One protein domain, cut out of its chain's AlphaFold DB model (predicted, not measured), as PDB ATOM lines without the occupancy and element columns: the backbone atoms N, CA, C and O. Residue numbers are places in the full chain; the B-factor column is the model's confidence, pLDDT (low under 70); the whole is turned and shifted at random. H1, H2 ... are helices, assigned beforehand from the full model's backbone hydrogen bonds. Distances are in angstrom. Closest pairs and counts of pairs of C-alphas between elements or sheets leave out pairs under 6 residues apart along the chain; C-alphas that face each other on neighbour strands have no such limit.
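Overview. This is residues 2 to 68 of the 110 residues of the protein "SURF1-like protein" of Puccinia triticina (isolate 1-1 / race 1 (BBBD)) (UniProt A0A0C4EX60). Little regular structure is here: two short helices, H2 and H1, sit at opposite ends of the longest axis, bridged by an extended link, with loops making up the rest. The opening loop, residues 2 to 26, lies on H1's side, and the tail, residues 58 to 68, folds back from H2 and crosses the link. The printed part has 67 residues with two named helices, H1 then H2, and no named strand; its class is all helix, with 17 residues in named elements. It is loose, with a radius of gyration of the C-alphas of 14.0 A and spans of 33 by 27 by 25 A.

Along the chain. Find C-alpha 49 at (37.864, -56.445, 255.958); from there H2, residues 49 to 57, runs 12.6 A to C-alpha 57 at (36.394, -53.016, 243.891). Then look at C-alpha 27, at (14.831, -40.080, 252.929), where H1, residues 27 to 34, begins its 10.5 A.

Arrangement. H2 and H1 are apart. In both, every O i to N i+4 pair is within hydrogen-bond range.

Size, cuts and confidence. The C-alphas of Phe 10 and Lys 58 are the two farthest apart, 35.5 A. The printed part has no cut. The link from H1 to H2, 14 residues, is long. Look for pLDDT under 70 at residues 2 to 3 and 67 to 68.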
ATOM      1  N   LEU A   2      11.684 -51.707 259.951       64.31
ATOM      2  CA  LEU A   2      11.462 -50.424 259.274       64.31
ATOM      3  C   LEU A   2      12.130 -49.315 260.101       64.31
ATOM      4  O   LEU A   2      11.767 -49.109 261.261       64.31
ATOM      5  N   ARG A   3      13.140 -48.646 259.543       69.88
ATOM      6  CA  ARG A   3      13.843 -47.547 260.217       69.88
ATOM      7  C   ARG A   3      13.061 -46.248 260.007       69.88
ATOM      8  O   ARG A   3      12.627 -45.966 258.896       69.88
ATOM      9  N   LYS A   4      12.872 -45.461 261.070       77.25
ATOM     10  CA  LYS A   4      12.328 -44.099 260.957       77.25
ATOM     11  C   LYS A   4      13.403 -43.146 260.430       77.25
ATOM     12  O   LYS A   4      14.588 -43.394 260.643       77.25
ATOM     13  N   GLN A   5      12.964 -42.061 259.796       82.50
ATOM     14  CA  GLN A   5      13.807 -40.952 259.350       82.50
ATOM     15  C   GLN A   5      14.829 -40.551 260.430       82.50
ATOM     16  O   GLN A   5      14.473 -40.399 261.602       82.50
ATOM     17  N   GLU A   6      16.100 -40.416 260.041       80.56
ATOM     18  CA  GLU A   6      17.160 -39.952 260.939       80.56
ATOM     19  C   GLU A   6      16.985 -38.453 261.209       80.56
ATOM     20  O   GLU A   6      16.659 -37.684 260.304       80.56
ATOM     21  N   ASN A   7      17.166 -38.039 262.465       79.38
ATOM     22  CA  ASN A   7      17.113 -36.627 262.825       79.38
ATOM     23  C   ASN A   7      18.508 -36.015 262.672       79.38
ATOM     24  O   ASN A   7      19.498 -36.608 263.106       79.38
ATOM     25  N   LYS A   8      18.574 -34.828 262.076       84.00
ATOM     26  CA  LYS A   8      19.819 -34.094 261.891       84.00
ATOM     27  C   LYS A   8      20.377 -33.668 263.249       84.00
ATOM     28  O   LYS A   8      19.702 -32.997 264.031       84.00
ATOM     29  N   SER A   9      21.633 -34.013 263.517       83.94
ATOM     30  CA  SER A   9      22.340 -33.499 264.690       83.94
ATOM     31  C   SER A   9      22.797 -32.057 264.462       83.94
ATOM     32  O   SER A   9      23.160 -31.681 263.348       83.94
ATOM     33  N   PHE A  10      22.838 -31.248 265.522       83.25
ATOM     34  CA  PHE A  10      23.245 -29.838 265.453       83.25
ATOM     35  C   PHE A  10      24.651 -29.640 264.857       83.25
ATOM     36  O   PHE A  10      24.895 -28.668 264.153       83.25
ATOM     37  N   PHE A  11      25.563 -30.585 265.097       88.69
ATOM     38  CA  PHE A  11      26.950 -30.522 264.621       88.69
ATOM     39  C   PHE A  11      27.151 -31.047 263.191       88.69
ATOM     40  O   PHE A  11      28.271 -31.013 262.686       88.69
ATOM     41  N   GLN A  12      26.104 -31.556 262.534       87.69
ATOM     42  CA  GLN A  12      26.200 -32.052 261.161       87.69
ATOM     43  C   GLN A  12      25.935 -30.920 260.150       87.69
ATOM     44  O   GLN A  12      24.931 -30.205 260.274       87.69
ATOM     45  N   PRO A  13      26.782 -30.764 259.116       87.88
ATOM     46  CA  PRO A  13      26.510 -29.843 258.014       87.88
ATOM     47  C   PRO A  13      25.269 -30.277 257.213       87.88
ATOM     48  O   PRO A  13      24.779 -31.400 257.336       87.88
ATOM     49  N   SER A  14      24.713 -29.366 256.410       88.00
ATOM     50  CA  SER A  14      23.611 -29.679 255.487       88.00
ATOM     51  C   SER A  14      24.081 -30.528 254.303       88.00
ATOM     52  O   SER A  14      25.208 -30.369 253.835       88.00
ATOM     53  N   ASN A  15      23.200 -31.391 253.787       90.62
ATOM     54  CA  ASN A  15      23.448 -32.172 252.573       90.62
ATOM     55  C   ASN A  15      23.699 -31.262 251.362       90.62
ATOM     56  O   ASN A  15      23.163 -30.156 251.268       90.62
ATOM     57  N   SER A  16      24.538 -31.721 250.435       88.62
ATOM     58  CA  SER A  16      24.887 -31.002 249.206       88.62
ATOM     59  C   SER A  16      24.410 -31.797 247.993       88.62
ATOM     60  O   SER A  16      25.139 -32.629 247.451       88.62
ATOM     61  N   LYS A  17      23.180 -31.511 247.543       84.88
ATOM     62  CA  LYS A  17      22.541 -32.196 246.403       84.88
ATOM     63  C   LYS A  17      23.383 -32.124 245.124       84.88
ATOM     64  O   LYS A  17      23.521 -33.111 244.419       84.88
ATOM     65  N   GLY A  18      23.986 -30.963 244.846       84.25
ATOM     66  CA  GLY A  18      24.741 -30.725 243.608       84.25
ATOM     67  C   GLY A  18      26.025 -31.550 243.467       84.25
ATOM     68  O   GLY A  18      26.426 -31.855 242.351       84.25
ATOM     69  N   SER A  19      26.656 -31.940 244.577       85.75
ATOM     70  CA  SER A  19      27.852 -32.796 244.589       85.75
ATOM     71  C   SER A  19      27.543 -34.253 244.949       85.75
ATOM     72  O   SER A  19      28.471 -35.043 245.116       85.75
ATOM     73  N   ASN A  20      26.257 -34.610 245.079       85.50
ATOM     74  CA  ASN A  20      25.782 -35.907 245.565       85.50
ATOM     75  C   ASN A  20      26.418 -36.313 246.916       85.50
ATOM     76  O   ASN A  20      26.772 -37.472 247.137       85.50
ATOM     77  N   GLN A  21      26.604 -35.337 247.812       87.31
ATOM     78  CA  GLN A  21      27.187 -35.545 249.138       87.31
ATOM     79  C   GLN A  21      26.107 -35.481 250.219       87.31
ATOM     80  O   GLN A  21      25.460 -34.450 250.421       87.31
ATOM     81  N   TRP A  22      25.967 -36.587 250.948       87.69
ATOM     82  CA  TRP A  22      24.949 -36.785 251.976       87.69
ATOM     83  C   TRP A  22      25.636 -37.010 253.326       87.69
ATOM     84  O   TRP A  22      26.278 -38.037 253.543       87.69
ATOM     85  N   TYR A  23      25.543 -36.028 254.221       87.88
ATOM     86  CA  TYR A  23      26.154 -36.061 255.557       87.88
ATOM     87  C   TYR A  23      25.249 -36.729 256.594       87.88
ATOM     88  O   TYR A  23      25.731 -37.276 257.586       87.88
ATOM     89  N   PHE A  24      23.941 -36.690 256.361       88.44
ATOM     90  CA  PHE A  24      22.931 -37.428 257.108       88.44
ATOM     91  C   PHE A  24      21.880 -37.957 256.132       88.44
ATOM     92  O   PHE A  24      21.684 -37.418 255.042       88.44
ATOM     93  N   VAL A  25      21.211 -39.039 256.521       87.31
ATOM     94  CA  VAL A  25      20.252 -39.721 255.650       87.31
ATOM     95  C   VAL A  25      18.898 -39.026 255.740       87.31
ATOM     96  O   VAL A  25      18.155 -39.280 256.683       87.31
ATOM     97  N   ASP A  26      18.576 -38.168 254.772       89.06
ATOM     98  CA  ASP A  26      17.238 -37.591 254.579       89.06
ATOM     99  C   ASP A  26      16.498 -38.343 253.466       89.06
ATOM    100  O   ASP A  26      16.819 -38.216 252.286       89.06
ATOM    101  N   ILE A  27      15.527 -39.175 253.849       89.44
ATOM    102  CA  ILE A  27      14.831 -40.080 252.929       89.44
ATOM    103  C   ILE A  27      14.017 -39.292 251.901       89.44
ATOM    104  O   ILE A  27      13.979 -39.693 250.741       89.44
ATOM    105  N   GLN A  28      13.379 -38.190 252.305       89.62
ATOM    106  CA  GLN A  28      12.571 -37.375 251.395       89.62
ATOM    107  C   GLN A  28      13.479 -36.626 250.424       89.62
ATOM    108  O   GLN A  28      13.297 -36.700 249.214       89.62
ATOM    109  N   GLU A  29      14.526 -35.987 250.948       89.38
ATOM    110  CA  GLU A  29      15.456 -35.202 250.140       89.38
ATOM    111  C   GLU A  29      16.178 -36.050 249.080       89.38
ATOM    112  O   GLU A  29      16.354 -35.608 247.941       89.38
ATOM    113  N   ILE A  30      16.579 -37.272 249.446       90.12
ATOM    114  CA  ILE A  30      17.213 -38.234 248.538       90.12
ATOM    115  C   ILE A  30      16.202 -38.754 247.512       90.12
ATOM    116  O   ILE A  30      16.526 -38.847 246.328       90.12
ATOM    117  N   ALA A  31      14.984 -39.084 247.947       91.38
ATOM    118  CA  ALA A  31      13.940 -39.589 247.064       91.38
ATOM    119  C   ALA A  31      13.559 -38.566 245.990       91.38
ATOM    120  O   ALA A  31      13.519 -38.922 244.812       91.38
ATOM    121  N   ASP A  32      13.397 -37.299 246.378       91.38
ATOM    122  CA  ASP A  32      13.133 -36.184 245.468       91.38
ATOM    123  C   ASP A  32      14.290 -35.963 244.488       91.38
ATOM    124  O   ASP A  32      14.070 -35.708 243.306       91.38
ATOM    125  N   HIS A  33      15.535 -36.086 244.959       89.38
ATOM    126  CA  HIS A  33      16.714 -35.924 244.108       89.38
ATOM    127  C   HIS A  33      16.856 -37.049 243.070       89.38
ATOM    128  O   HIS A  33      17.298 -36.798 241.951       89.38
ATOM    129  N   LEU A  34      16.476 -38.277 243.432       89.31
ATOM    130  CA  LEU A  34      16.583 -39.459 242.572       89.31
ATOM    131  C   LEU A  34      15.297 -39.768 241.785       89.31
ATOM    132  O   LEU A  34      15.314 -40.659 240.938       89.31
ATOM    133  N   GLY A  35      14.186 -39.075 242.056       90.88
ATOM    134  CA  GLY A  35      12.876 -39.363 241.458       90.88
ATOM    135  C   GLY A  35      12.309 -40.725 241.873       90.88
ATOM    136  O   GLY A  35      11.672 -41.408 241.071       90.88
ATOM    137  N   THR A  36      12.580 -41.155 243.105       92.12
ATOM    138  CA  THR A  36      12.206 -42.483 243.622       92.12
ATOM    139  C   THR A  36      11.162 -42.387 244.733       92.12
ATOM    140  O   THR A  36      10.871 -41.313 245.247       92.12
ATOM    141  N   SER A  37      10.569 -43.523 245.113       89.94
ATOM    142  CA  SER A  37       9.705 -43.578 246.298       89.94
ATOM    143  C   SER A  37      10.535 -43.324 247.567       89.94
ATOM    144  O   SER A  37      11.645 -43.855 247.650       89.94
ATOM    145  N   PRO A  38      10.011 -42.617 248.591       89.00
ATOM    146  CA  PRO A  38      10.724 -42.300 249.837       89.00
ATOM    147  C   PRO A  38      10.847 -43.518 250.764       89.00
ATOM    148  O   PRO A  38      10.319 -43.556 251.877       89.00
ATOM    149  N   ILE A  39      11.531 -44.554 250.282       85.94
ATOM    150  CA  ILE A  39      11.772 -45.817 250.971       85.94
ATOM    151  C   ILE A  39      13.270 -46.100 250.913       85.94
ATOM    152  O   ILE A  39      13.834 -46.343 249.850       85.94
ATOM    153  N   LEU A  40      13.901 -46.116 252.083       84.31
ATOM    154  CA  LEU A  40      15.298 -46.499 252.227       84.31
ATOM    155  C   LEU A  40      15.411 -47.990 252.550       84.31
ATOM    156  O   LEU A  40      14.840 -48.464 253.536       84.31
ATOM    157  N   VAL A  41      16.193 -48.715 251.751       82.44
ATOM    158  CA  VAL A  41      16.525 -50.123 251.990       82.44
ATOM    159  C   VAL A  41      17.994 -50.227 252.384       82.44
ATOM    160  O   VAL A  41      18.880 -50.174 251.537       82.44
ATOM    161  N   ASP A  42      18.242 -50.398 253.681       77.81
ATOM    162  CA  ASP A  42      19.586 -50.633 254.210       77.81
ATOM    163  C   ASP A  42      19.907 -52.133 254.206       77.81
ATOM    164  O   ASP A  42      19.215 -52.941 254.834       77.81
ATOM    165  N   ALA A  43      21.004 -52.508 253.549       80.00
ATOM    166  CA  ALA A  43      21.599 -53.826 253.718       80.00
ATOM    167  C   ALA A  43      22.447 -53.866 255.002       80.00
ATOM    168  O   ALA A  43      23.119 -52.895 255.354       80.00
ATOM    169  N   ILE A  44      22.457 -55.011 255.684       79.44
ATOM    170  CA  ILE A  44      23.428 -55.306 256.746       79.44
ATOM    171  C   ILE A  44      24.490 -56.213 256.138       79.44
ATOM    172  O   ILE A  44      24.175 -57.295 255.640       79.44
ATOM    173  N   THR A  45      25.750 -55.783 256.173       81.94
ATOM    174  CA  THR A  45      26.846 -56.551 255.576       81.94
ATOM    175  C   THR A  45      27.635 -57.293 256.649       81.94
ATOM    176  O   THR A  45      28.316 -56.690 257.474       81.94
ATOM    177  N   TYR A  46      27.582 -58.625 256.596       74.00
ATOM    178  CA  TYR A  46      28.443 -59.519 257.373       74.00
ATOM    179  C   TYR A  46      29.667 -59.881 256.531       74.00
ATOM    180  O   TYR A  46      29.688 -60.888 255.821       74.00
ATOM    181  N   ALA A  47      30.674 -59.014 256.544       75.31
ATOM    182  CA  ALA A  47      31.907 -59.231 255.804       75.31
ATOM    183  C   ALA A  47      33.113 -58.830 256.651       75.31
ATOM    184  O   ALA A  47      33.100 -57.822 257.354       75.31
ATOM    185  N   ASN A  48      34.169 -59.635 256.563       78.75
ATOM    186  CA  ASN A  48      35.486 -59.271 257.059       78.75
ATOM    187  C   ASN A  48      36.118 -58.191 256.158       78.75
ATOM    188  O   ASN A  48      35.677 -57.946 255.032       78.75
ATOM    189  N   SER A  49      37.183 -57.552 256.645       78.56
ATOM    190  CA  SER A  49      37.864 -56.445 255.958       78.56
ATOM    191  C   SER A  49      38.310 -56.779 254.526       78.56
ATOM    192  O   SER A  49      38.255 -55.911 253.658       78.56
ATOM    193  N   GLY A  50      38.699 -58.030 254.252       83.62
ATOM    194  CA  GLY A  50      39.063 -58.494 252.909       83.62
ATOM    195  C   GLY A  50      37.883 -58.506 251.931       83.62
ATOM    196  O   GLY A  50      37.968 -57.918 250.854       83.62
ATOM    197  N   LYS A  51      36.751 -59.094 252.330       82.12
ATOM    198  CA  LYS A  51      35.544 -59.169 251.494       82.12
ATOM    199  C   LYS A  51      34.911 -57.791 251.264       82.12
ATOM    200  O   LYS A  51      34.391 -57.538 250.182       82.12
ATOM    201  N   LEU A  52      35.021 -56.871 252.226       84.31
ATOM    202  CA  LEU A  52      34.606 -55.472 252.043       84.31
ATOM    203  C   LEU A  52      35.415 -54.764 250.944       84.31
ATOM    204  O   LEU A  52      34.833 -54.062 250.119       84.31
ATOM    205  N   LYS A  53      36.740 -54.973 250.891       83.94
ATOM    206  CA  LYS A  53      37.590 -54.417 249.822       83.94
ATOM    207  C   LYS A  53      37.235 -54.990 248.453       83.94
ATOM    208  O   LYS A  53      37.181 -54.249 247.477       83.94
ATOM    209  N   GLU A  54      36.957 -56.288 248.386       87.06
ATOM    210  CA  GLU A  54      36.519 -56.939 247.151       87.06
ATOM    211  C   GLU A  54      35.175 -56.372 246.663       87.06
ATOM    212  O   GLU A  54      35.049 -56.002 245.496       87.06
ATOM    213  N   MET A  55      34.191 -56.223 247.555       85.69
ATOM    214  CA  MET A  55      32.898 -55.612 247.229       85.69
ATOM    215  C   MET A  55      33.053 -54.175 246.724       85.69
ATOM    216  O   MET A  55      32.465 -53.837 245.699       85.69
ATOM    217  N   ALA A  56      33.903 -53.373 247.375       86.06
ATOM    218  CA  ALA A  56      34.217 -52.020 246.924       86.06
ATOM    219  C   ALA A  56      34.821 -52.016 245.508       86.06
ATOM    220  O   ALA A  56      34.381 -51.247 244.660       86.06
ATOM    221  N   SER A  57      35.775 -52.912 245.224       88.94
ATOM    222  CA  SER A  57      36.394 -53.016 243.891       88.94
ATOM    223  C   SER A  57      35.416 -53.446 242.791       88.94
ATOM    224  O   SER A  57      35.578 -53.058 241.639       88.94
ATOM    225  N   LYS A  58      34.384 -54.217 243.149       89.25
ATOM    226  CA  LYS A  58      33.326 -54.682 242.240       89.25
ATOM    227  C   LYS A  58      32.145 -53.709 242.137       89.25
ATOM    228  O   LYS A  58      31.179 -54.019 241.448       89.25
ATOM    229  N   GLY A  59      32.188 -52.569 242.834       84.25
ATOM    230  CA  GLY A  59      31.083 -51.606 242.874       84.25
ATOM    231  C   GLY A  59      29.820 -52.137 243.562       84.25
ATOM    232  O   GLY A  59      28.727 -51.638 243.310       84.25
ATOM    233  N   LEU A  60      29.945 -53.163 244.409       85.06
ATOM    234  CA  LEU A  60      28.817 -53.717 245.150       85.06
ATOM    235  C   LEU A  60      28.466 -52.815 246.343       85.06
ATOM    236  O   LEU A  60      29.372 -52.322 247.020       85.06
ATOM    237  N   PRO A  61      27.169 -52.638 246.654       79.50
ATOM    238  CA  PRO A  61      26.749 -51.827 247.787       79.50
ATOM    239  C   PRO A  61      27.250 -52.439 249.098       79.50
ATOM    240  O   PRO A  61      27.033 -53.621 249.383       79.50
ATOM    241  N   ILE A  62      27.916 -51.616 249.907       83.00
ATOM    242  CA  ILE A  62      28.374 -51.988 251.243       83.00
ATOM    243  C   ILE A  62      27.346 -51.476 252.242       83.00
ATOM    244  O   ILE A  62      27.150 -50.273 252.401       83.00
ATOM    245  N   GLY A  63      26.677 -52.415 252.894       82.25
ATOM    246  CA  GLY A  63      25.703 -52.145 253.932       82.25
ATOM    247  C   GLY A  63      26.339 -51.665 255.232       82.25
ATOM    248  O   GLY A  63      27.560 -51.674 255.421       82.25
ATOM    249  N   ARG A  64      25.490 -51.279 256.181       77.62
ATOM    250  CA  ARG A  64      25.937 -50.845 257.507       77.62
ATOM    251  C   ARG A  64      26.587 -52.015 258.251       77.62
ATOM    252  O   ARG A  64      26.119 -53.154 258.180       77.62
ATOM    253  N   SER A  65      27.627 -51.708 259.026       74.69
ATOM    254  CA  SER A  65      28.169 -52.655 260.003       74.69
ATOM    255  C   SER A  65      27.114 -52.966 261.079       74.69
ATOM    256  O   SER A  65      26.453 -52.035 261.562       74.69
ATOM    257  N   PRO A  66      26.925 -54.238 261.472       73.31
ATOM    258  CA  PRO A  66      25.990 -54.603 262.526       73.31
ATOM    259  C   PRO A  66      26.407 -53.955 263.854       73.31
ATOM    260  O   PRO A  66      27.418 -54.314 264.452       73.31
ATOM    261  N   GLN A  67      25.620 -52.987 264.328       66.00
ATOM    262  CA  GLN A  67      25.814 -52.393 265.651       66.00
ATOM    263  C   GLN A  67      25.021 -53.196 266.678       66.00
ATOM    264  O   GLN A  67      23.804 -53.059 266.786       66.00
ATOM    265  N   ILE A  68      25.714 -54.047 267.433       69.44
ATOM    266  CA  ILE A  68      25.133 -54.748 268.578       69.44
ATOM    267  C   ILE A  68      25.359 -53.864 269.806       69.44
ATOM    268  O   ILE A  68      26.483 -53.720 270.280       69.44
TER     269      ILE A  68